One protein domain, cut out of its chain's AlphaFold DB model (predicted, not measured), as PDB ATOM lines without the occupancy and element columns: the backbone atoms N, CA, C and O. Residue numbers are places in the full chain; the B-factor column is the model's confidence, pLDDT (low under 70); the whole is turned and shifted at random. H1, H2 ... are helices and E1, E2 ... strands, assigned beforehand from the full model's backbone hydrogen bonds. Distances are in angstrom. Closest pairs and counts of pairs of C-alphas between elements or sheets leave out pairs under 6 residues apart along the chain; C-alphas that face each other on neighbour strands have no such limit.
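This is residues 80 to 196 and 274 to 345 of the 352 residues of an uncharacterized protein of endosymbiont of Escarpia spicata (UniProt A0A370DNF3). A twisted sheet of seven strands curls round the short helix H3, with H2 beside its strands, while a small sheet of three strands faces part of it from outside the curl. Together the two sheets make a partial sandwich, two sheets face to face. The printed part has 189 residues, with named elements in the order E1 to E7, H1, E8, H2, H3, E9, E10; under half of the residues are in them, and the class is mixed, helices and strands. The large sheet runs E5, E1, E7, E6, E8, E10, E9 and is mixed; the small one runs E2, E4, E3, antiparallel. The whole is compact, with a radius of gyration of the C-alphas of 16.1 A and spans of 46 by 39 by 33 A.

Start at E1, residues 80 to 89, an inner strand with antiparallel neighbours E5, residues 143 to 152 (N 85 and O 147, 2.9 A), and E7, residues 179 to 185 (N 86 and O 182, 2.7 A). E7 forms a hairpin with E6, residues 168 to 174; look at N 170 and O 183, 2.8 A. E8, residues 287 to 292, is antiparallel to E6 (N 290 and O 171, 2.9 A) and parallel to E10, residues 339 to 344, in staggered pairing (N 340 and O 291, 2.9 A). E10 makes a hairpin with the edge strand E9, residues 322 to 328 (N 325 and O 341, 2.9 A). In the other sheet, E4, residues 131 to 135, is the inner strand, with antiparallel neighbours E2, residues 94 to 98 (N 97 and O 132, 3.0 A), and E3, residues 117 to 120 (N 133 and O 118, 2.8 A), and with E3 it forms a hairpin. The facing parts of the two sheets are 10.4 A centre to centre. H3, residues 313 to 318, is on the large sheet, its closest C-alpha to E7 being Ser 314, 6.5 A from Leu 182. H2, residues 297 to 309, is on that sheet at a height of 5.2 A, over none of its strands. H1, residues 189 to 192, only grazes it. In H2 and H3 every O i to N i+4 pair is within hydrogen-bond range; H1 is too short for one.

Find C-alpha 80 at (67.245, 0.458, 100.979); E1 runs 28.9 A from there, and E5 29.5 A. E6 spans 19.9 A and H2 17.3 A. E10 ends at C-alpha 344, (55.933, 14.941, 122.147).

Residues 197 to 273 are not printed; C-alphas 196 and 274 are 10.1 A apart. The links E2 to E3 and E5 to E6 are long. Confidence is low, with pLDDT under 70, at residues 107 to 129.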
ATOM      1  N   THR A  80      68.042  -0.691 101.425       88.69
ATOM      2  CA  THR A  80      67.245   0.458 100.979       88.69
ATOM      3  C   THR A  80      66.688   1.240 102.160       88.69
ATOM      4  O   THR A  80      66.337   0.663 103.184       88.69
ATOM      5  N   ALA A  81      66.587   2.555 101.997       89.56
ATOM      6  CA  ALA A  81      65.953   3.476 102.927       89.56
ATOM      7  C   ALA A  81      64.851   4.266 102.211       89.56
ATOM      8  O   ALA A  81      64.719   4.227 100.983       89.56
ATOM      9  N   THR A  82      64.033   4.972 102.989       90.12
ATOM     10  CA  THR A  82      63.001   5.863 102.454       90.12
ATOM     11  C   THR A  82      63.145   7.256 103.034       90.12
ATOM     12  O   THR A  82      63.486   7.410 104.207       90.12
ATOM     13  N   ALA A  83      62.846   8.265 102.221       90.88
ATOM     14  CA  ALA A  83      62.651   9.627 102.691       90.88
ATOM     15  C   ALA A  83      61.225  10.074 102.399       90.88
ATOM     16  O   ALA A  83      60.574   9.628 101.449       90.88
ATOM     17  N   SER A  84      60.713  10.931 103.269       90.88
ATOM     18  CA  SER A  84      59.411  11.570 103.120       90.88
ATOM     19  C   SER A  84      59.634  13.058 103.282       90.88
ATOM     20  O   SER A  84      60.296  13.502 104.214       90.88
ATOM     21  N   GLN A  85      59.215  13.813 102.278       92.06
ATOM     22  CA  GLN A  85      59.557  15.216 102.159       92.06
ATOM     23  C   GLN A  85      58.357  16.014 101.666       92.06
ATOM     24  O   GLN A  85      57.512  15.500 100.935       92.06
ATOM     25  N   SER A  86      58.276  17.280 102.044       90.31
ATOM     26  CA  SER A  86      57.185  18.159 101.656       90.31
ATOM     27  C   SER A  86      57.650  19.594 101.504       90.31
ATOM     28  O   SER A  86      58.601  20.033 102.150       90.31
ATOM     29  N   VAL A  87      56.970  20.335 100.633       90.25
ATOM     30  CA  VAL A  87      57.216  21.764 100.450       90.25
ATOM     31  C   VAL A  87      55.938  22.488 100.034       90.25
ATOM     32  O   VAL A  87      55.183  22.023  99.177       90.25
ATOM     33  N   SER A  88      55.696  23.644 100.643       89.81
ATOM     34  CA  SER A  88      54.619  24.560 100.292       89.81
ATOM     35  C   SER A  88      55.021  25.390  99.078       89.81
ATOM     36  O   SER A  88      56.034  26.090  99.075       89.81
ATOM     37  N   VAL A  89      54.218  25.303  98.023       86.19
ATOM     38  CA  VAL A  89      54.410  26.020  96.765       86.19
ATOM     39  C   VAL A  89      53.447  27.213  96.726       86.19
ATOM     40  O   VAL A  89      52.228  27.001  96.654       86.19
ATOM     41  N   PRO A  90      53.946  28.467  96.750       87.88
ATOM     42  CA  PRO A  90      53.105  29.667  96.715       87.88
ATOM     43  C   PRO A  90      52.190  29.726  95.485       87.88
ATOM     44  O   PRO A  90      52.463  29.076  94.477       87.88
ATOM     45  N   SER A  91      51.114  30.517  95.533       87.62
ATOM     46  CA  SER A  91      50.247  30.712  94.362       87.62
ATOM     47  C   SER A  91      51.017  31.348  93.199       87.62
ATOM     48  O   SER A  91      51.767  32.304  93.390       87.62
ATOM     49  N   LEU A  92      50.861  30.797  91.990       86.50
ATOM     50  CA  LEU A  92      51.658  31.139  90.796       86.50
ATOM     51  C   LEU A  92      53.180  31.114  91.027       86.50
ATOM     52  O   LEU A  92      53.926  31.763  90.293       86.50
ATOM     53  N   GLY A  93      53.641  30.377  92.038       85.56
ATOM     54  CA  GLY A  93      55.032  30.318  92.458       85.56
ATOM     55  C   GLY A  93      55.686  28.974  92.169       85.56
ATOM     56  O   GLY A  93      55.058  28.025  91.689       85.56
ATOM     57  N   THR A  94      56.971  28.899  92.499       86.00
ATOM     58  CA  THR A  94      57.757  27.667  92.459       86.00
ATOM     59  C   THR A  94      58.368  27.376  93.817       86.00
ATOM     60  O   THR A  94      58.706  28.307  94.546       86.00
ATOM     61  N   ALA A  95      58.578  26.100  94.120       83.38
ATOM     62  CA  ALA A  95      59.393  25.681  95.249       83.38
ATOM     63  C   ALA A  95      60.323  24.542  94.837       83.38
ATOM     64  O   ALA A  95      59.969  23.717  93.993       83.38
ATOM     65  N   ASP A  96      61.498  24.518  95.455       85.81
ATOM     66  CA  ASP A  96      62.552  23.548  95.191       85.81
ATOM     67  C   ASP A  96      62.789  22.704  96.436       85.81
ATOM     68  O   ASP A  96      62.847  23.241  97.545       85.81
ATOM     69  N   ILE A  97      63.009  21.407  96.239       86.69
ATOM     70  CA  ILE A  97      63.446  20.499  97.294       86.69
ATOM     71  C   ILE A  97      64.577  19.610  96.789       86.69
ATOM     72  O   ILE A  97      64.517  19.095  95.671       86.69
ATOM     73  N   VAL A  98      65.629  19.452  97.590       88.62
ATOM     74  CA  VAL A  98      66.668  18.446  97.345       88.62
ATOM     75  C   VAL A  98      66.175  17.117  97.905       88.62
ATOM     76  O   VAL A  98      65.749  17.041  99.057       88.62
ATOM     77  N   LEU A  99      66.217  16.079  97.079       88.75
ATOM     78  CA  LEU A  99      65.788  14.738  97.422       88.75
ATOM     79  C   LEU A  99      66.881  14.019  98.208       88.75
ATOM     80  O   LEU A  99      68.037  13.943  97.775       88.75
ATOM     81  N   THR A 100      66.513  13.442  99.349       89.62
ATOM     82  CA  THR A 100      67.414  12.523 100.051       89.62
ATOM     83  C   THR A 100      67.666  11.297  99.182       89.62
ATOM     84  O   THR A 100      66.784  10.872  98.435       89.62
ATOM     85  N   GLY A 101      68.881  10.754  99.236       86.19
ATOM     86  CA  GLY A 101      69.318   9.650  98.379       86.19
ATOM     87  C   GLY A 101      69.927  10.096  97.050       86.19
ATOM     88  O   GLY A 101      70.588   9.293  96.406       86.19
ATOM     89  N   GLY A 102      69.765  11.360  96.647       81.19
ATOM     90  CA  GLY A 102      70.439  11.918  95.473       81.19
ATOM     91  C   GLY A 102      70.263  11.076  94.209       81.19
ATOM     92  O   GLY A 102      69.137  10.765  93.808       81.19
ATOM     93  N   ASP A 103      71.380  10.677  93.600       74.44
ATOM     94  CA  ASP A 103      71.409   9.814  92.413       74.44
ATOM     95  C   ASP A 103      70.819   8.408  92.650       74.44
ATOM     96  O   ASP A 103      70.339   7.780  91.705       74.44
ATOM     97  N   GLN A 104      70.770   7.950  93.906       82.12
ATOM     98  CA  GLN A 104      70.133   6.694  94.318       82.12
ATOM     99  C   GLN A 104      68.608   6.801  94.428       82.12
ATOM    100  O   GLN A 104      67.925   5.778  94.456       82.12
ATOM    101  N   THR A 105      68.067   8.020  94.496       79.00
ATOM    102  CA  THR A 105      66.622   8.282  94.425       79.00
ATOM    103  C   THR A 105      66.191   8.512  92.986       79.00
ATOM    104  O   THR A 105      65.208   7.938  92.519       79.00
ATOM    105  N   MET A 106      66.908   9.381  92.272       70.56
ATOM    106  CA  MET A 106      66.558   9.764  90.913       70.56
ATOM    107  C   MET A 106      67.820  10.191  90.158       70.56
ATOM    108  O   MET A 106      68.329  11.292  90.346       70.56
ATOM    109  N   GLY A 107      68.333   9.318  89.290       54.41
ATOM    110  CA  GLY A 107      69.452   9.622  88.397       54.41
ATOM    111  C   GLY A 107      68.955   9.970  86.994       54.41
ATOM    112  O   GLY A 107      68.487   9.091  86.274       54.41
ATOM    113  N   TYR A 108      69.060  11.233  86.573       50.06
ATOM    114  CA  TYR A 108      68.829  11.618  85.174       50.06
ATOM    115  C   TYR A 108      69.911  12.568  84.650       50.06
ATOM    116  O   TYR A 108      70.393  13.447  85.364       50.06
ATOM    117  N   PHE A 109      70.255  12.388  83.371       45.97
ATOM    118  CA  PHE A 109      71.134  13.248  82.580       45.97
ATOM    119  C   PHE A 109      70.295  14.053  81.584       45.97
ATOM    120  O   PHE A 109      69.484  13.482  80.864       45.97
ATOM    121  N   TYR A 110      70.512  15.367  81.523       40.78
ATOM    122  CA  TYR A 110      69.671  16.315  80.785       40.78
ATOM    123  C   TYR A 110      69.528  15.998  79.282       40.78
ATOM    124  O   TYR A 110      70.510  15.974  78.539       40.78
ATOM    125  N   GLY A 111      68.281  15.868  78.823       37.03
ATOM    126  CA  GLY A 111      67.852  16.072  77.441       37.03
ATOM    127  C   GLY A 111      66.644  17.006  77.464       37.03
ATOM    128  O   GLY A 111      65.582  16.626  77.948       37.03
ATOM    129  N   GLY A 112      66.816  18.255  77.028       44.00
ATOM    130  CA  GLY A 112      65.799  19.295  77.199       44.00
ATOM    131  C   GLY A 112      64.460  18.943  76.548       44.00
ATOM    132  O   GLY A 112      64.402  18.735  75.339       44.00
ATOM    133  N   SER A 113      63.381  18.917  77.334       41.25
ATOM    134  CA  SER A 113      62.010  19.173  76.869       41.25
ATOM    135  C   SER A 113      61.038  19.394  78.039       41.25
ATOM    136  O   SER A 113      61.325  19.090  79.192       41.25
ATOM    137  N   THR A 114      59.908  20.007  77.701       45.19
ATOM    138  CA  THR A 114      58.882  20.663  78.522       45.19
ATOM    139  C   THR A 114      57.955  19.701  79.285       45.19
ATOM    140  O   THR A 114      57.120  19.044  78.669       45.19
ATOM    141  N   LEU A 115      58.009  19.714  80.626       35.22
ATOM    142  CA  LEU A 115      56.999  19.167  81.556       35.22
ATOM    143  C   LEU A 115      56.886  20.072  82.813       35.22
ATOM    144  O   LEU A 115      57.855  20.714  83.199       35.22
ATOM    145  N   TRP A 116      55.706  20.151  83.451       51.34
ATOM    146  CA  TRP A 116      55.401  21.047  84.598       51.34
ATOM    147  C   TRP A 116      55.622  20.421  85.994       51.34
ATOM    148  O   TRP A 116      54.923  20.729  86.958       51.34
ATOM    149  N   ALA A 117      56.628  19.559  86.098       48.56
ATOM    150  CA  ALA A 117      57.437  19.338  87.293       48.56
ATOM    151  C   ALA A 117      58.860  19.237  86.745       48.56
ATOM    152  O   ALA A 117      59.157  18.307  85.994       48.56
ATOM    153  N   ASP A 118      59.672  20.261  86.988       54.81
ATOM    154  CA  ASP A 118      60.997  20.346  86.382       54.81
ATOM    155  C   ASP A 118      62.013  19.745  87.350       54.81
ATOM    156  O   ASP A 118      62.044  20.072  88.539       54.81
ATOM    157  N   ILE A 119      62.838  18.837  86.851       56.31
ATOM    158  CA  ILE A 119      63.959  18.300  87.612       56.31
ATOM    159  C   ILE A 119      65.117  19.244  87.319       56.31
ATOM    160  O   ILE A 119      65.714  19.213  86.243       56.31
ATOM    161  N   THR A 120      65.404  20.133  88.266       50.19
ATOM    162  CA  THR A 120      66.379  21.204  88.057       50.19
ATOM    163  C   THR A 120      67.709  20.824  88.691       50.19
ATOM    164  O   THR A 120      67.774  20.469  89.865       50.19
ATOM    165  N   SER A 121      68.803  20.906  87.937       42.06
ATOM    166  CA  SER A 121      70.144  20.883  88.525       42.06
ATOM    167  C   SER A 121      70.421  22.238  89.170       42.06
ATOM    168  O   SER A 121      70.202  23.276  88.538       42.06
ATOM    169  N   ILE A 122      70.972  22.262  90.383       41.88
ATOM    170  CA  ILE A 122      71.671  23.470  90.825       41.88
ATOM    171  C   ILE A 122      72.937  23.592  89.975       41.88
ATOM    172  O   ILE A 122      73.665  22.617  89.803       41.88
ATOM    173  N   ALA A 123      73.201  24.797  89.471       37.03
ATOM    174  CA  ALA A 123      74.490  25.198  88.924       37.03
ATOM    175  C   ALA A 123      75.549  25.255  90.040       37.03
ATOM    176  O   ALA A 123      75.999  26.318  90.458       37.03
ATOM    177  N   HIS A 124      75.922  24.090  90.543       40.47
ATOM    178  CA  HIS A 124      77.214  23.842  91.157       40.47
ATOM    179  C   HIS A 124      77.865  22.728  90.346       40.47
ATOM    180  O   HIS A 124      77.189  22.033  89.597       40.47
ATOM    181  N   ASP A 125      79.178  22.602  90.453       42.38
ATOM    182  CA  ASP A 125      80.066  21.654  89.775       42.38
ATOM    183  C   ASP A 125      79.724  20.152  90.012       42.38
ATOM    184  O   ASP A 125      80.592  19.339  90.333       42.38
ATOM    185  N   GLN A 126      78.466  19.742  89.872       42.69
ATOM    186  CA  GLN A 126      77.946  18.404  90.133       42.69
ATOM    187  C   GLN A 126      77.346  17.792  88.866       42.69
ATOM    188  O   GLN A 126      76.877  18.483  87.965       42.69
ATOM    189  N   THR A 127      77.428  16.466  88.768       45.47
ATOM    190  CA  THR A 127      77.156  15.700  87.538       45.47
ATOM    191  C   THR A 127      75.739  15.107  87.487       45.47
ATOM    192  O   THR A 127      75.428  14.402  86.531       45.47
ATOM    193  N   TYR A 128      74.881  15.376  88.481       52.25
ATOM    194  CA  TYR A 128      73.513  14.848  88.592       52.25
ATOM    195  C   TYR A 128      72.548  15.877  89.212       52.25
ATOM    196  O   TYR A 128      72.969  16.809  89.894       52.25
ATOM    197  N   ALA A 129      71.243  15.721  88.955       56.22
ATOM    198  CA  ALA A 129      70.187  16.564  89.515       56.22
ATOM    199  C   ALA A 129      69.438  15.819  90.626       56.22
ATOM    200  O   ALA A 129      68.634  14.937  90.353       56.22
ATOM    201  N   ALA A 130      69.674  16.210  91.877       70.19
ATOM    202  CA  ALA A 130      68.942  15.690  93.031       70.19
ATOM    203  C   ALA A 130      67.782  16.588  93.475       70.19
ATOM    204  O   ALA A 130      67.214  16.383  94.540       70.19
ATOM    205  N   ARG A 131      67.445  17.629  92.710       75.25
ATOM    206  CA  ARG A 131      66.435  18.614  93.094       75.25
ATOM    207  C   ARG A 131      65.196  18.514  92.215       75.25
ATOM    208  O   ARG A 131      65.280  18.542  90.988       75.25
ATOM    209  N   ALA A 132      64.039  18.486  92.863       79.69
ATOM    210  CA  ALA A 132      62.743  18.620  92.217       79.69
ATOM    211  C   ALA A 132      62.226  20.055  92.387       79.69
ATOM    212  O   ALA A 132      62.204  20.579  93.504       79.69
ATOM    213  N   ARG A 133      61.820  20.690  91.281       83.25
ATOM    214  CA  ARG A 133      61.116  21.975  91.270       83.25
ATOM    215  C   ARG A 133      59.646  21.750  90.957       83.25
ATOM    216  O   ARG A 133      59.282  21.204  89.914       83.25
ATOM    217  N   PHE A 134      58.797  22.271  91.826       80.56
ATOM    218  CA  PHE A 134      57.352  22.247  91.665       80.56
ATOM    219  C   PHE A 134      56.846  23.634  91.304       80.56
ATOM    220  O   PHE A 134      57.292  24.626  91.876       80.56
ATOM    221  N   TYR A 135      55.904  23.701  90.367       82.88
ATOM    222  CA  TYR A 135      55.191  24.922  90.012       82.88
ATOM    223  C   TYR A 135      53.722  24.790  90.397       82.88
ATOM    224  O   TYR A 135      53.065  23.802  90.063       82.88
ATOM    225  N   ASN A 136      53.189  25.799  91.078       79.44
ATOM    226  CA  ASN A 136      51.778  25.864  91.417       79.44
ATOM    227  C   ASN A 136      51.065  26.824  90.462       79.44
ATOM    228  O   ASN A 136      51.145  28.040  90.605       79.44
ATOM    229  N   SER A 137      50.313  26.274  89.511       83.25
ATOM    230  CA  SER A 137      49.499  27.056  88.572       83.25
ATOM    231  C   SER A 137      48.236  27.662  89.199       83.25
ATOM    232  O   SER A 137      47.507  28.394  88.531       83.25
ATOM    233  N   ASN A 138      47.945  27.373  90.472       78.81
ATOM    234  CA  ASN A 138      46.820  27.968  91.179       78.81
ATOM    235  C   ASN A 138      47.144  29.412  91.589       78.81
ATOM    236  O   ASN A 138      48.172  29.671  92.208       78.81
ATOM    237  N   SER A 139      46.243  30.347  91.288       87.31
ATOM    238  CA  SER A 139      46.411  31.770  91.603       87.31
ATOM    239  C   SER A 139      45.845  32.211  92.947       87.31
ATOM    240  O   SER A 139      46.039  33.357  93.340       87.31
ATOM    241  N   SER A 140      45.129  31.336  93.644       89.44
ATOM    242  CA  SER A 140      44.316  31.704  94.801       89.44
ATOM    243  C   SER A 140      44.902  31.235  96.126       89.44
ATOM    244  O   SER A 140      44.631  31.857  97.147       89.44
ATOM    245  N   PHE A 141      45.685  30.156  96.135       85.38
ATOM    246  CA  PHE A 141      46.257  29.608  97.363       85.38
ATOM    247  C   PHE A 141      47.544  28.818  97.113       85.38
ATOM    248  O   PHE A 141      47.790  28.309  96.013       85.38
ATOM    249  N   ALA A 142      48.360  28.719  98.164       86.06
ATOM    250  CA  ALA A 142      49.523  27.845  98.198       86.06
ATOM    251  C   ALA A 142      49.097  26.369  98.262       86.06
ATOM    252  O   ALA A 142      48.020  26.047  98.763       86.06
ATOM    253  N   ARG A 143      49.937  25.468  97.752       85.62
ATOM    254  CA  ARG A 143      49.711  24.017  97.800       85.62
ATOM    255  C   ARG A 143      50.925  23.321  98.386       85.62
ATOM    256  O   ARG A 143      52.033  23.579  97.930       85.62
ATOM    257  N   THR A 144      50.711  22.401  99.315       85.25
ATOM    258  CA  THR A 144      51.769  21.503  99.784       85.25
ATOM    259  C   THR A 144      51.922  20.346  98.807       85.25
ATOM    260  O   THR A 144      50.939  19.706  98.429       85.25
ATOM    261  N   VAL A 145      53.153  20.096  98.377       84.44
ATOM    262  CA  VAL A 145      53.526  18.909  97.605       84.44
ATOM    263  C   VAL A 145      54.241  17.949  98.539       84.44
ATOM    264  O   VAL A 145      55.143  18.372  99.254       84.44
ATOM    265  N   TYR A 146      53.857  16.673  98.502       85.06
ATOM    266  CA  TYR A 146      54.508  15.589  99.235       85.06
ATOM    267  C   TYR A 146      55.294  14.709  98.263       85.06
ATOM    268  O   TYR A 146      54.810  14.374  97.179       85.06
ATOM    269  N   VAL A 147      56.508  14.337  98.653       86.31
ATOM    270  CA  VAL A 147      57.441  13.515  97.889       86.31
ATOM    271  C   VAL A 147      57.881  12.348  98.760       86.31
ATOM    272  O   VAL A 147      58.385  12.539  99.864       86.31
ATOM    273  N   HIS A 148      57.721  11.135  98.241       86.25
ATOM    274  CA  HIS A 148      58.253   9.924  98.854       86.25
ATOM    275  C   HIS A 148      59.311   9.333  97.934       86.25
ATOM    276  O   HIS A 148      59.039   9.081  96.757       86.25
ATOM    277  N   SER A 149      60.504   9.093  98.470       87.38
ATOM    278  CA  SER A 149      61.586   8.431  97.749       87.38
ATOM    279  C   SER A 149      62.021   7.154  98.455       87.38
ATOM    280  O   SER A 149      61.942   7.030  99.678       87.38
ATOM    281  N   ARG A 150      62.484   6.190  97.659       88.31
ATOM    282  CA  ARG A 150      63.198   4.998  98.115       88.31
ATOM    283  C   ARG A 150      64.553   4.986  97.426       88.31
ATOM    284  O   ARG A 150      64.600   5.157  96.212       88.31
ATOM    285  N   TYR A 151      65.613   4.764  98.189       88.94
ATOM    286  CA  TYR A 151      66.987   4.823  97.697       88.94
ATOM    287  C   TYR A 151      67.877   3.791  98.381       88.94
ATOM    288  O   TYR A 151      67.517   3.244  99.423       88.94
ATOM    289  N   VAL A 152      69.029   3.501  97.780       88.00
ATOM    290  CA  VAL A 152      70.076   2.672  98.394       88.00
ATOM    291  C   VAL A 152      70.804   3.511  99.437       88.00
ATOM    292  O   VAL A 152      71.272   4.600  99.125       88.00
ATOM    293  N   GLN A 153      70.877   3.014 100.667       86.12
ATOM    294  CA  GLN A 153      71.322   3.787 101.823       86.12
ATOM    295  C   GLN A 153      72.845   4.008 101.851       86.12
ATOM    296  O   GLN A 153      73.606   3.077 101.576       86.12
ATOM    297  N   ALA A 154      73.308   5.188 102.286       74.81
ATOM    298  CA  ALA A 154      74.728   5.567 102.313       74.81
ATOM    299  C   ALA A 154      75.571   4.975 103.457       74.81
ATOM    300  O   ALA A 154      76.713   5.382 103.669       74.81
ATOM    301  N   SER A 155      75.059   3.946 104.139       76.12
ATOM    302  CA  SER A 155      75.721   3.218 105.231       76.12
ATOM    303  C   SER A 155      75.703   3.928 106.603       76.12
ATOM    304  O   SER A 155      76.781   4.241 107.130       76.12
ATOM    305  N   PRO A 156      74.530   4.083 107.258       79.88
ATOM    306  CA  PRO A 156      74.447   4.408 108.690       79.88
ATOM    307  C   PRO A 156      75.238   3.389 109.541       79.88
ATOM    308  O   PRO A 156      75.542   2.290 109.049       79.88
ATOM    309  N   PRO A 157      75.564   3.709 110.804       89.31
ATOM    310  CA  PRO A 157      75.144   4.907 111.547       89.31
ATOM    311  C   PRO A 157      75.873   6.191 111.136       89.31
ATOM    312  O   PRO A 157      76.984   6.137 110.594       89.31
ATOM    313  N   TYR A 158      75.241   7.339 111.386       94.06
ATOM    314  CA  TYR A 158      75.859   8.667 111.300       94.06
ATOM    315  C   TYR A 158      76.134   9.188 112.707       94.06
ATOM    316  O   TYR A 158      75.388   8.891 113.630       94.06
ATOM    317  N   ASP A 159      77.203   9.957 112.862       96.06
ATOM    318  CA  ASP A 159      77.557  10.627 114.114       96.06
ATOM    319  C   ASP A 159      78.156  11.980 113.743       96.06
ATOM    320  O   ASP A 159      79.088  12.043 112.931       96.06
ATOM    321  N   LEU A 160      77.578  13.057 114.271       95.75
ATOM    322  CA  LEU A 160      78.014  14.426 113.989       95.75
ATOM    323  C   LEU A 160      79.166  14.877 114.903       95.75
ATOM    324  O   LEU A 160      79.746  15.934 114.668       95.75
ATOM    325  N   GLY A 161      79.549  14.060 115.887       93.62
ATOM    326  CA  GLY A 161      80.633  14.301 116.840       93.62
ATOM    327  C   GLY A 161      80.206  14.198 118.306       93.62
ATOM    328  O   GLY A 161      81.050  14.337 119.192       93.62
ATOM    329  N   ASP A 162      78.920  13.985 118.572       93.50
ATOM    330  CA  ASP A 162      78.332  13.965 119.908       93.50
ATOM    331  C   ASP A 162      77.270  12.868 120.103       93.50
ATOM    332  O   ASP A 162      76.526  12.899 121.087       93.50
ATOM    333  N   GLY A 163      77.242  11.874 119.211       95.62
ATOM    334  CA  GLY A 163      76.416  10.682 119.346       95.62
ATOM    335  C   GLY A 163      75.846  10.186 118.024       95.62
ATOM    336  O   GLY A 163      75.830  10.883 117.010       95.62
ATOM    337  N   GLU A 164      75.358   8.948 118.050       96.62
ATOM    338  CA  GLU A 164      74.681   8.340 116.909       96.62
ATOM    339  C   GLU A 164      73.383   9.088 116.589       96.62
ATOM    340  O   GLU A 164      72.570   9.370 117.473       96.62
ATOM    341  N   CYS A 165      73.188   9.408 115.314       96.94
ATOM    342  CA  CYS A 165      71.979  10.038 114.809       96.94
ATOM    343  C   CYS A 165      70.899   8.991 114.515       96.94
ATOM    344  O   CYS A 165      71.186   7.982 113.872       96.94
ATOM    345  N   GLY A 166      69.665   9.276 114.930       96.25
ATOM    346  CA  GLY A 166      68.462   8.549 114.533       96.25
ATOM    347  C   GLY A 166      67.971   9.012 113.159       96.25
ATOM    348  O   GLY A 166      68.544   8.670 112.126       96.25
ATOM    349  N   LEU A 167      66.908   9.817 113.130       95.75
ATOM    350  CA  LEU A 167      66.423  10.489 111.923       95.75
ATOM    351  C   LEU A 167      67.044  11.878 111.739       95.75
ATOM    352  O   LEU A 167      67.218  12.653 112.680       95.75
ATOM    353  N   PHE A 168      67.262  12.242 110.478       97.56
ATOM    354  CA  PHE A 168      67.485  13.619 110.060       97.56
ATOM    355  C   PHE A 168      66.146  14.240 109.681       97.56
ATOM    356  O   PHE A 168      65.580  13.909 108.636       97.56
ATOM    357  N   ILE A 169      65.638  15.129 110.538       98.06
ATOM    358  CA  ILE A 169      64.375  15.841 110.326       98.06
ATOM    359  C   ILE A 169      64.680  17.325 110.120       98.06
ATOM    360  O   ILE A 169      65.171  18.001 111.024       98.06
ATOM    361  N   TYR A 170      64.370  17.837 108.931       98.12
ATOM    362  CA  TYR A 170      64.501  19.252 108.585       98.12
ATOM    363  C   TYR A 170      63.124  19.889 108.471       98.12
ATOM    364  O   TYR A 170      62.256  19.374 107.759       98.12
ATOM    365  N   VAL A 171      62.954  21.049 109.101       97.69
ATOM    366  CA  VAL A 171      61.697  21.800 109.087       97.69
ATOM    367  C   VAL A 171      61.953  23.212 108.574       97.69
ATOM    368  O   VAL A 171      62.816  23.926 109.083       97.69
ATOM    369  N   GLN A 172      61.196  23.624 107.560       97.06
ATOM    370  CA  GLN A 172      61.130  25.010 107.110       97.06
ATOM    371  C   GLN A 172      59.921  25.681 107.760       97.06
ATOM    372  O   GLN A 172      58.787  25.257 107.553       97.06
ATOM    373  N   ILE A 173      60.164  26.737 108.529       96.50
ATOM    374  CA  ILE A 173      59.173  27.424 109.357       96.50
ATOM    375  C   ILE A 173      59.020  28.863 108.854       96.50
ATOM    376  O   ILE A 173      60.010  29.564 108.635       96.50
ATOM    377  N   ALA A 174      57.789  29.317 108.648       95.62
ATOM    378  CA  ALA A 174      57.475  30.706 108.329       95.62
ATOM    379  C   ALA A 174      57.610  31.619 109.561       95.62
ATOM    380  O   ALA A 174      57.560  31.171 110.702       95.62
ATOM    381  N   ALA A 175      57.699  32.934 109.352       94.44
ATOM    382  CA  ALA A 175      57.788  33.913 110.442       94.44
ATOM    383  C   ALA A 175      56.618  33.867 111.452       94.44
ATOM    384  O   ALA A 175      56.768  34.328 112.580       94.44
ATOM    385  N   ASN A 176      55.456  33.337 111.059       93.81
ATOM    386  CA  ASN A 176      54.291  33.154 111.929       93.81
ATOM    387  C   ASN A 176      54.276  31.804 112.677       93.81
ATOM    388  O   ASN A 176      53.339  31.556 113.430       93.81
ATOM    389  N   GLY A 177      55.292  30.958 112.485       93.31
ATOM    390  CA  GLY A 177      55.397  29.629 113.089       93.31
ATOM    391  C   GLY A 177      54.815  28.490 112.247       93.31
ATOM    392  O   GLY A 177      54.951  27.337 112.649       93.31
ATOM    393  N   ASP A 178      54.212  28.772 111.088       93.94
ATOM    394  CA  ASP A 178      53.660  27.722 110.226       93.94
ATOM    395  C   ASP A 178      54.776  26.871 109.604       93.94
ATOM    396  O   ASP A 178      55.783  27.395 109.120       93.94
ATOM    397  N   ILE A 179      54.573  25.552 109.553       95.12
ATOM    398  CA  ILE A 179      55.476  24.631 108.856       95.12
ATOM    399  C   ILE A 179      55.199  24.720 107.350       95.12
ATOM    400  O   ILE A 179      54.119  24.377 106.874       95.12
ATOM    401  N   LEU A 180      56.192  25.186 106.595       93.81
ATOM    402  CA  LEU A 180      56.151  25.296 105.135       93.81
ATOM    403  C   LEU A 180      56.732  24.072 104.431       93.81
ATOM    404  O   LEU A 180      56.412  23.836 103.270       93.81
ATOM    405  N   GLY A 181      57.596  23.314 105.095       93.62
ATOM    406  CA  GLY A 181      58.202  22.116 104.533       93.62
ATOM    407  C   GLY A 181      58.770  21.236 105.629       93.62
ATOM    408  O   GLY A 181      59.309  21.735 106.618       93.62
ATOM    409  N   LEU A 182      58.644  19.930 105.450       96.38
ATOM    410  CA  LEU A 182      59.181  18.926 106.356       96.38
ATOM    411  C   LEU A 182      59.839  17.797 105.568       96.38
ATOM    412  O   LEU A 182      59.280  17.344 104.576       96.38
ATOM    413  N   SER A 183      61.045  17.405 105.971       96.12
ATOM    414  CA  SER A 183      61.847  16.382 105.305       96.12
ATOM    415  C   SER A 183      62.440  15.473 106.359       96.12
ATOM    416  O   SER A 183      63.301  15.928 107.111       96.12
ATOM    417  N   GLU A 184      62.038  14.207 106.375       95.62
ATOM    418  CA  GLU A 184      62.625  13.195 107.241       95.62
ATOM    419  C   GLU A 184      63.215  12.007 106.477       95.62
ATOM    420  O   GLU A 184      62.628  11.481 105.521       95.62
ATOM    421  N   ALA A 185      64.389  11.566 106.928       95.12
ATOM    422  CA  ALA A 185      65.099  10.413 106.393       95.12
ATOM    423  C   ALA A 185      66.124   9.869 107.399       95.12
ATOM    424  O   ALA A 185      66.594  10.602 108.265       95.12
ATOM    425  N   ALA A 186      66.502   8.595 107.259       94.38
ATOM    426  CA  ALA A 186      67.585   7.995 108.049       94.38
ATOM    427  C   ALA A 186      68.980   8.490 107.622       94.38
ATOM    428  O   ALA A 186      69.929   8.436 108.399       94.38
ATOM    429  N   ASP A 187      69.095   8.998 106.390       94.62
ATOM    430  CA  ASP A 187      70.341   9.554 105.867       94.62
ATOM    431  C   ASP A 187      70.220  11.079 105.776       94.62
ATOM    432  O   ASP A 187      69.163  11.592 105.381       94.62
ATOM    433  N   PRO A 188      71.287  11.828 106.089       95.00
ATOM    434  CA  PRO A 188      71.268  13.268 105.942       95.00
ATOM    435  C   PRO A 188      71.293  13.657 104.469       95.00
ATOM    436  O   PRO A 188      71.770  12.917 103.602       95.00
ATOM    437  N   ILE A 189      70.847  14.879 104.175       92.31
ATOM    438  CA  ILE A 189      70.712  15.328 102.788       92.31
ATOM    439  C   ILE A 189      72.052  15.350 102.038       92.31
ATOM    440  O   ILE A 189      72.079  15.112 100.836       92.31
ATOM    441  N   TRP A 190      73.177  15.580 102.716       92.00
ATOM    442  CA  TRP A 190      74.492  15.643 102.075       92.00
ATOM    443  C   TRP A 190      75.076  14.273 101.704       92.00
ATOM    444  O   TRP A 190      75.931  14.227 100.823       92.00
ATOM    445  N   ALA A 191      74.614  13.168 102.306       90.62
ATOM    446  CA  ALA A 191      75.252  11.851 102.166       90.62
ATOM    447  C   ALA A 191      75.312  11.330 100.717       90.62
ATOM    448  O   ALA A 191      76.228  10.589 100.367       90.62
ATOM    449  N   HIS A 192      74.354  11.736  99.882       85.62
ATOM    450  CA  HIS A 192      74.246  11.333  98.474       85.62
ATOM    451  C   HIS A 192      74.249  12.500  97.490       85.62
ATOM    452  O   HIS A 192      74.083  12.287  96.295       85.62
ATOM    453  N   ASN A 193      74.358  13.728  97.993       84.56
ATOM    454  CA  ASN A 193      74.218  14.934  97.182       84.56
ATOM    455  C   ASN A 193      75.525  15.726  97.086       84.56
ATOM    456  O   ASN A 193      75.626  16.669  96.307       84.56
ATOM    457  N   GLY A 194      76.533  15.382  97.882       83.50
ATOM    458  CA  GLY A 194      77.818  16.058  97.872       83.50
ATOM    459  C   GLY A 194      78.843  15.466  96.888       83.50
ATOM    460  O   GLY A 194      78.607  14.435  96.253       83.50
ATOM    461  N   PRO A 195      79.990  16.146  96.698       82.56
ATOM    462  CA  PRO A 195      81.092  15.655  95.865       82.56
ATOM    463  C   PRO A 195      81.846  14.449  96.454       82.56
ATOM    464  O   PRO A 195      82.624  13.809  95.740       82.56
ATOM    465  N   THR A 196      81.674  14.145  97.739       86.88
ATOM    466  CA  THR A 196      82.362  13.062  98.438       86.88
ATOM    467  C   THR A 196      81.550  11.775  98.346       86.88
ATOM    468  O   THR A 196      80.484  11.644  98.934       86.88
ATOM    469  N   MET A 274      78.588  18.070 104.556       94.88
ATOM    470  CA  MET A 274      77.545  18.601 105.436       94.88
ATOM    471  C   MET A 274      77.335  20.110 105.266       94.88
ATOM    472  O   MET A 274      76.205  20.585 105.257       94.88
ATOM    473  N   ASN A 275      78.411  20.869 105.051       93.75
ATOM    474  CA  ASN A 275      78.340  22.318 104.837       93.75
ATOM    475  C   ASN A 275      78.117  22.718 103.373       93.75
ATOM    476  O   ASN A 275      77.824  23.879 103.094       93.75
ATOM    477  N   VAL A 276      78.274  21.783 102.432       90.00
ATOM    478  CA  VAL A 276      78.030  22.028 101.004       90.00
ATOM    479  C   VAL A 276      76.529  21.999 100.732       90.00
ATOM    480  O   VAL A 276      76.013  22.850 100.010       90.00
ATOM    481  N   ILE A 277      75.824  21.037 101.334       89.25
ATOM    482  CA  ILE A 277      74.372  20.876 101.214       89.25
ATOM    483  C   ILE A 277      73.802  20.670 102.620       89.25
ATOM    484  O   ILE A 277      73.540  19.540 103.023       89.25
ATOM    485  N   PRO A 278      73.634  21.755 103.392       93.62
ATOM    486  CA  PRO A 278      73.223  21.658 104.789       93.62
ATOM    487  C   PRO A 278      71.738  21.310 104.949       93.62
ATOM    488  O   PRO A 278      71.350  20.751 105.969       93.62
ATOM    489  N   SER A 279      70.906  21.645 103.956       94.25
ATOM    490  CA  SER A 279      69.441  21.573 104.010       94.25
ATOM    491  C   SER A 279      68.843  21.033 102.709       94.25
ATOM    492  O   SER A 279      69.385  21.318 101.635       94.25
ATOM    493  N   PRO A 280      67.683  20.351 102.767       92.44
ATOM    494  CA  PRO A 280      66.883  20.062 101.581       92.44
ATOM    495  C   PRO A 280      66.194  21.300 100.981       92.44
ATOM    496  O   PRO A 280      65.809  21.271  99.811       92.44
ATOM    497  N   TYR A 281      66.053  22.390 101.742       93.00
ATOM    498  CA  TYR A 281      65.364  23.611 101.320       93.00
ATOM    499  C   TYR A 281      66.330  24.737 100.981       93.00
ATOM    500  O   TYR A 281      67.411  24.867 101.556       93.00
ATOM    501  N   GLN A 282      65.898  25.624 100.087       87.06
ATOM    502  CA  GLN A 282      66.549  26.920  99.930       87.06
ATOM    503  C   GLN A 282      66.052  27.902 100.981       87.06
ATOM    504  O   GLN A 282      64.850  27.996 101.226       87.06
ATOM    505  N   GLN A 283      66.973  28.690 101.538       84.31
ATOM    506  CA  GLN A 283      66.607  29.800 102.406       84.31
ATOM    507  C   GLN A 283      65.728  30.788 101.629       84.31
ATOM    508  O   GLN A 283      66.149  31.346 100.613       84.31
ATOM    509  N   GLN A 284      64.514  31.019 102.121       86.25
ATOM    510  CA  GLN A 284      63.618  32.055 101.616       86.25
ATOM    511  C   GLN A 284      63.499  33.173 102.654       86.25
ATOM    512  O   GLN A 284      63.559  32.924 103.863       86.25
ATOM    513  N   GLY A 285      63.339  34.416 102.197       90.69
ATOM    514  CA  GLY A 285      63.140  35.551 103.097       90.69
ATOM    515  C   GLY A 285      61.908  35.345 103.984       90.69
ATOM    516  O   GLY A 285      60.852  34.966 103.487       90.69
ATOM    517  N   GLY A 286      62.045  35.582 105.291       91.88
ATOM    518  CA  GLY A 286      60.955  35.384 106.255       91.88
ATOM    519  C   GLY A 286      60.692  33.924 106.640       91.88
ATOM    520  O   GLY A 286      59.681  33.650 107.282       91.88
ATOM    521  N   THR A 287      61.587  33.006 106.266       95.12
ATOM    522  CA  THR A 287      61.564  31.611 106.721       95.12
ATOM    523  C   THR A 287      62.829  31.286 107.504       95.12
ATOM    524  O   THR A 287      63.893  31.851 107.235       95.12
ATOM    525  N   THR A 288      62.709  30.356 108.442       96.38
ATOM    526  CA  THR A 288      63.820  29.747 109.171       96.38
ATOM    527  C   THR A 288      63.834  28.264 108.842       96.38
ATOM    528  O   THR A 288      62.788  27.622 108.841       96.38
ATOM    529  N   ILE A 289      65.008  27.719 108.548       97.31
ATOM    530  CA  ILE A 289      65.193  26.276 108.409       97.31
ATOM    531  C   ILE A 289      65.875  25.808 109.686       97.31
ATOM    532  O   ILE A 289      66.861  26.416 110.096       97.31
ATOM    533  N   VAL A 290      65.350  24.755 110.298       97.75
ATOM    534  CA  VAL A 290      65.951  24.111 111.467       97.75
ATOM    535  C   VAL A 290      66.127  22.620 111.211       97.75
ATOM    536  O   VAL A 290      65.359  22.016 110.456       97.75
ATOM    537  N   MET A 291      67.128  22.028 111.855       98.44
ATOM    538  CA  MET A 291      67.249  20.580 112.004       98.44
ATOM    539  C   MET A 291      66.798  20.211 113.419       98.44
ATOM    540  O   MET A 291      67.233  20.830 114.386       98.44
ATOM    541  N   LEU A 292      65.901  19.241 113.554       98.31
ATOM    542  CA  LEU A 292      65.513  18.739 114.875       98.31
ATOM    543  C   LEU A 292      66.627  17.839 115.422       98.31
ATOM    544  O   LEU A 292      67.279  17.176 114.618       98.31
ATOM    545  N   ASP A 293      66.857  17.832 116.744       98.06
ATOM    546  CA  ASP A 293      67.993  17.134 117.374       98.06
ATOM    547  C   ASP A 293      68.108  15.674 116.895       98.06
ATOM    548  O   ASP A 293      67.343  14.813 117.353       98.06
ATOM    549  N   PRO A 294      69.073  15.361 116.007       97.56
ATOM    550  CA  PRO A 294      69.153  14.041 115.404       97.56
ATOM    551  C   PRO A 294      69.667  12.993 116.394       97.56
ATOM    552  O   PRO A 294      69.502  11.806 116.135       97.56
ATOM    553  N   VAL A 295      70.264  13.406 117.518       97.62
ATOM    554  CA  VAL A 295      70.857  12.526 118.540       97.62
ATOM    555  C   VAL A 295      69.880  12.260 119.697       97.62
ATOM    556  O   VAL A 295      70.147  11.433 120.564       97.62
ATOM    557  N   SER A 296      68.738  12.951 119.732       97.31
ATOM    558  CA  SER A 296      67.724  12.772 120.778       97.31
ATOM    559  C   SER A 296      67.130  11.357 120.797       97.31
ATOM    560  O   SER A 296      66.947  10.732 119.752       97.31
ATOM    561  N   ASP A 297      66.737  10.882 121.984       97.69
ATOM    562  CA  ASP A 297      66.031   9.599 122.141       97.69
ATOM    563  C   ASP A 297      64.758   9.544 121.281       97.69
ATOM    564  O   ASP A 297      64.449   8.513 120.685       97.69
ATOM    565  N   LEU A 298      64.051  10.674 121.155       97.44
ATOM    566  CA  LEU A 298      62.864  10.785 120.309       97.44
ATOM    567  C   LEU A 298      63.193  10.607 118.821       97.44
ATOM    568  O   LEU A 298      62.428   9.975 118.100       97.44
ATOM    569  N   SER A 299      64.330  11.118 118.343       97.38
ATOM    570  CA  SER A 299      64.768  10.897 116.959       97.38
ATOM    571  C   SER A 299      64.987   9.408 116.662       97.38
ATOM    572  O   SER A 299      64.547   8.906 115.622       97.38
ATOM    573  N   HIS A 300      65.593   8.678 117.603       97.31
ATOM    574  CA  HIS A 300      65.770   7.223 117.525       97.31
ATOM    575  C   HIS A 300      64.441   6.463 117.615       97.31
ATOM    576  O   HIS A 300      64.202   5.524 116.856       97.31
ATOM    577  N   GLU A 301      63.535   6.889 118.496       96.94
ATOM    578  CA  GLU A 301      62.187   6.320 118.601       96.94
ATOM    579  C   GLU A 301      61.410   6.480 117.287       96.94
ATOM    580  O   GLU A 301      60.834   5.516 116.775       96.94
ATOM    581  N   LEU A 302      61.429   7.680 116.700       96.50
ATOM    582  CA  LEU A 302      60.766   7.959 115.431       96.50
ATOM    583  C   LEU A 302      61.380   7.164 114.274       96.50
ATOM    584  O   LEU A 302      60.633   6.727 113.396       96.50
ATOM    585  N   LEU A 303      62.699   6.917 114.278       95.12
ATOM    586  CA  LEU A 303      63.339   6.020 113.310       95.12
ATOM    587  C   LEU A 303      62.736   4.613 113.398       95.12
ATOM    588  O   LEU A 303      62.259   4.081 112.395       95.12
ATOM    589  N   HIS A 304      62.674   4.042 114.604       94.19
ATOM    590  CA  HIS A 304      62.099   2.713 114.819       94.19
ATOM    591  C   HIS A 304      60.615   2.646 114.436       94.19
ATOM    592  O   HIS A 304      60.173   1.676 113.813       94.19
ATOM    593  N   LEU A 305      59.826   3.670 114.775       93.69
ATOM    594  CA  LEU A 305      58.414   3.748 114.390       93.69
ATOM    595  C   LEU A 305      58.247   3.834 112.867       93.69
ATOM    596  O   LEU A 305      57.364   3.178 112.307       93.69
ATOM    597  N   LYS A 306      59.110   4.583 112.176       90.81
ATOM    598  CA  LYS A 306      59.110   4.665 110.712       90.81
ATOM    599  C   LYS A 306      59.442   3.313 110.080       90.81
ATOM    600  O   LYS A 306      58.713   2.860 109.199       90.81
ATOM    601  N   GLU A 307      60.505   2.656 110.540       87.38
ATOM    602  CA  GLU A 307      60.995   1.399 109.959       87.38
ATOM    603  C   GLU A 307      60.078   0.202 110.234       87.38
ATOM    604  O   GLU A 307      59.917  -0.661 109.368       87.38
ATOM    605  N   HIS A 308      59.443   0.144 111.409       88.38
ATOM    606  CA  HIS A 308      58.678  -1.035 111.833       88.38
ATOM    607  C   HIS A 308      57.160  -0.857 111.823       88.38
ATOM    608  O   HIS A 308      56.443  -1.850 111.718       88.38
ATOM    609  N   GLN A 309      56.661   0.374 111.946       88.44
ATOM    610  CA  GLN A 309      55.223   0.664 112.023       88.44
ATOM    611  C   GLN A 309      54.730   1.532 110.858       88.44
ATOM    612  O   GLN A 309      53.534   1.788 110.750       88.44
ATOM    613  N   GLY A 310      55.628   1.977 109.970       85.12
ATOM    614  CA  GLY A 310      55.280   2.826 108.830       85.12
ATOM    615  C   GLY A 310      54.794   4.220 109.232       85.12
ATOM    616  O   GLY A 310      54.119   4.872 108.438       85.12
ATOM    617  N   VAL A 311      55.114   4.672 110.450       88.81
ATOM    618  CA  VAL A 311      54.722   5.997 110.942       88.81
ATOM    619  C   VAL A 311      55.431   7.076 110.127       88.81
ATOM    620  O   VAL A 311      56.640   7.011 109.889       88.81
ATOM    621  N   ASN A 312      54.668   8.081 109.702       89.38
ATOM    622  CA  ASN A 312      55.181   9.241 108.991       89.38
ATOM    623  C   ASN A 312      55.310  10.426 109.959       89.38
ATOM    624  O   ASN A 312      54.343  10.800 110.624       89.38
ATOM    625  N   VAL A 313      56.499  11.029 110.038       92.94
ATOM    626  CA  VAL A 313      56.750  12.153 110.952       92.94
ATOM    627  C   VAL A 313      55.940  13.383 110.534       92.94
ATOM    628  O   VAL A 313      55.473  14.125 111.397       92.94
ATOM    629  N   SER A 314      55.695  13.570 109.231       88.25
ATOM    630  CA  SER A 314      54.855  14.663 108.733       88.25
ATOM    631  C   SER A 314      53.439  14.599 109.300       88.25
ATOM    632  O   SER A 314      52.901  15.617 109.729       88.25
ATOM    633  N   GLU A 315      52.860  13.398 109.372       90.62
ATOM    634  CA  GLU A 315      51.520  13.178 109.921       90.62
ATOM    635  C   GLU A 315      51.469  13.536 111.413       90.62
ATOM    636  O   GLU A 315      50.515  14.159 111.871       90.62
ATOM    637  N   LEU A 316      52.525  13.234 112.175       94.56
ATOM    638  CA  LEU A 316      52.598  13.591 113.595       94.56
ATOM    639  C   LEU A 316      52.621  15.112 113.818       94.56
ATOM    640  O   LEU A 316      51.994  15.601 114.761       94.56
ATOM    641  N   PHE A 317      53.297  15.873 112.952       93.50
ATOM    642  CA  PHE A 317      53.250  17.338 112.993       93.50
ATOM    643  C   PHE A 317      51.886  17.889 112.573       93.50
ATOM    644  O   PHE A 317      51.374  18.797 113.227       93.50
ATOM    645  N   GLU A 318      51.265  17.323 111.536       89.38
ATOM    646  CA  GLU A 318      49.921  17.711 111.084       89.38
ATOM    647  C   GLU A 318      48.851  17.458 112.157       89.38
ATOM    648  O   GLU A 318      47.954  18.280 112.354       89.38
ATOM    649  N   LEU A 319      48.981  16.363 112.910       92.69
ATOM    650  CA  LEU A 319      48.135  16.047 114.063       92.69
ATOM    651  C   LEU A 319      48.457  16.901 115.302       92.69
ATOM    652  O   LEU A 319      47.736  16.837 116.299       92.69
ATOM    653  N   GLY A 320      49.532  17.693 115.267       93.62
ATOM    654  CA  GLY A 320      50.004  18.482 116.402       93.62
ATOM    655  C   GLY A 320      50.501  17.630 117.573       93.62
ATOM    656  O   GLY A 320      50.451  18.095 118.710       93.62
ATOM    657  N   ALA A 321      50.938  16.394 117.312       95.56
ATOM    658  CA  ALA A 321      51.470  15.474 118.316       95.56
ATOM    659  C   ALA A 321      52.920  15.798 118.707       95.56
ATOM    660  O   ALA A 321      53.360  15.414 119.787       95.56
ATOM    661  N   LEU A 322      53.649  16.516 117.850       96.81
ATOM    662  CA  LEU A 322      55.018  16.968 118.092       96.81
ATOM    663  C   LEU A 322      55.068  18.490 118.268       96.81
ATOM    664  O   LEU A 322      54.301  19.228 117.644       96.81
ATOM    665  N   GLU A 323      55.991  18.958 119.102       95.75
ATOM    666  CA  GLU A 323      56.305  20.374 119.283       95.75
ATOM    667  C   GLU A 323      57.799  20.642 119.072       95.75
ATOM    668  O   GLU A 323      58.651  19.844 119.462       95.75
ATOM    669  N   ILE A 324      58.107  21.771 118.430       96.75
ATOM    670  CA  ILE A 324      59.477  22.225 118.169       96.75
ATOM    671  C   ILE A 324      59.833  23.263 119.229       96.75
ATOM    672  O   ILE A 324      59.111  24.248 119.405       96.75
ATOM    673  N   SER A 325      60.948  23.058 119.922       94.69
ATOM    674  CA  SER A 325      61.461  24.024 120.884       94.69
ATOM    675  C   SER A 325      62.017  25.256 120.173       94.69
ATOM    676  O   SER A 325      62.618  25.173 119.105       94.69
ATOM    677  N   SER A 326      61.881  26.425 120.797       91.75
ATOM    678  CA  SER A 326      62.577  27.639 120.353       91.75
ATOM    679  C   SER A 326      64.044  27.683 120.798       91.75
ATOM    680  O   SER A 326      64.736  28.661 120.521       91.75
ATOM    681  N   THR A 327      64.506  26.687 121.559       93.00
ATOM    682  CA  THR A 327      65.871  26.625 122.084       93.00
ATOM    683  C   THR A 327      66.786  25.919 121.094       93.00
ATOM    684  O   THR A 327      66.661  24.719 120.859       93.00
ATOM    685  N   GLU A 328      67.738  26.676 120.553       96.56
ATOM    686  CA  GLU A 328      68.862  26.121 119.805       96.56
ATOM    687  C   GLU A 328      69.800  25.362 120.754       96.56
ATOM    688  O   GLU A 328      70.160  25.840 121.834       96.56
ATOM    689  N   LEU A 329      70.178  24.161 120.341       97.00
ATOM    690  CA  LEU A 329      71.105  23.285 121.026       97.00
ATOM    691  C   LEU A 329      72.519  23.511 120.493       97.00
ATOM    692  O   LEU A 329      72.738  23.689 119.296       97.00
ATOM    693  N   ASN A 330      73.510  23.420 121.378       96.25
ATOM    694  CA  ASN A 330      74.920  23.449 120.994       96.25
ATOM    695  C   ASN A 330      75.376  22.063 120.499       96.25
ATOM    696  O   ASN A 330      76.154  21.386 121.171       96.25
ATOM    697  N   ARG A 331      74.824  21.627 119.363       94.81
ATOM    698  CA  ARG A 331      75.100  20.340 118.707       94.81
ATOM    699  C   ARG A 331      76.080  20.520 117.553       94.81
ATOM    700  O   ARG A 331      76.122  21.574 116.917       94.81
ATOM    701  N   ALA A 332      76.855  19.481 117.257       95.50
ATOM    702  CA  ALA A 332      77.641  19.463 116.032       95.50
ATOM    703  C   ALA A 332      76.709  19.284 114.823       95.50
ATOM    704  O   ALA A 332      75.771  18.492 114.857       95.50
ATOM    705  N   GLY A 333      76.951  20.029 113.745       95.56
ATOM    706  CA  GLY A 333      76.141  19.936 112.537       95.56
ATOM    707  C   GLY A 333      76.496  20.983 111.487       95.56
ATOM    708  O   GLY A 333      77.561  21.607 111.577       95.56
ATOM    709  N   PRO A 334      75.639  21.163 110.468       96.12
ATOM    710  CA  PRO A 334      75.933  22.068 109.371       96.12
ATOM    711  C   PRO A 334      76.104  23.519 109.840       96.12
ATOM    712  O   PRO A 334      75.297  24.045 110.607       96.12
ATOM    713  N   THR A 335      77.137  24.201 109.346       95.25
ATOM    714  CA  THR A 335      77.411  25.602 109.675       95.25
ATOM    715  C   THR A 335      76.214  26.484 109.320       95.25
ATOM    716  O   THR A 335      75.803  26.553 108.164       95.25
ATOM    717  N   GLY A 336      75.696  27.209 110.313       92.75
ATOM    718  CA  GLY A 336      74.583  28.143 110.128       92.75
ATOM    719  C   GLY A 336      73.201  27.486 110.074       92.75
ATOM    720  O   GLY A 336      72.233  28.186 109.791       92.75
ATOM    721  N   MET A 337      73.102  26.181 110.346       96.25
ATOM    722  CA  MET A 337      71.833  25.491 110.561       96.25
ATOM    723  C   MET A 337      71.541  25.413 112.065       96.25
ATOM    724  O   MET A 337      72.252  24.687 112.762       96.25
ATOM    725  N   PRO A 338      70.497  26.091 112.571       97.50
ATOM    726  CA  PRO A 338      70.055  25.896 113.942       97.50
ATOM    727  C   PRO A 338      69.610  24.449 114.152       97.50
ATOM    728  O   PRO A 338      68.779  23.928 113.397       97.50
ATOM    729  N   ILE A 339      70.151  23.817 115.190       98.19
ATOM    730  CA  ILE A 339      69.698  22.512 115.667       98.19
ATOM    731  C   ILE A 339      68.848  22.761 116.897       98.19
ATOM    732  O   ILE A 339      69.321  23.386 117.840       98.19
ATOM    733  N   VAL A 340      67.598  22.322 116.891       98.25
ATOM    734  CA  VAL A 340      66.643  22.625 117.963       98.25
ATOM    735  C   VAL A 340      66.116  21.353 118.601       98.25
ATOM    736  O   VAL A 340      65.993  20.314 117.952       98.25
ATOM    737  N   ASP A 341      65.794  21.452 119.884       97.50
ATOM    738  CA  ASP A 341      65.115  20.376 120.597       97.50
ATOM    739  C   ASP A 341      63.674  20.207 120.091       97.50
ATOM    740  O   ASP A 341      63.054  21.151 119.584       97.50
ATOM    741  N   PHE A 342      63.123  19.009 120.235       97.31
ATOM    742  CA  PHE A 342      61.738  18.716 119.890       97.31
ATOM    743  C   PHE A 342      61.212  17.562 120.735       97.31
ATOM    744  O   PHE A 342      61.963  16.707 121.200       97.31
ATOM    745  N   GLY A 343      59.902  17.544 120.944       96.75
ATOM    746  CA  GLY A 343      59.282  16.607 121.867       96.75
ATOM    747  C   GLY A 343      57.878  16.218 121.453       96.75
ATOM    748  O   GLY A 343      57.243  16.867 120.619       96.75
ATOM    749  N   TRP A 344      57.367  15.172 122.096       95.81
ATOM    750  CA  TRP A 344      55.933  14.941 122.147       95.81
ATOM    751  C   TRP A 344      55.268  16.156 122.781       95.81
ATOM    752  O   TRP A 344      55.588  16.529 123.911       95.81
ATOM    753  N   LYS A 345      54.314  16.755 122.072       93.31
ATOM    754  CA  LYS A 345      53.471  17.790 122.651       93.31
ATOM    755  C   LYS A 345      52.721  17.149 123.802       93.31
ATOM    756  O   LYS A 345      51.927  16.232 123.587       93.31
TER     757      LYS A 345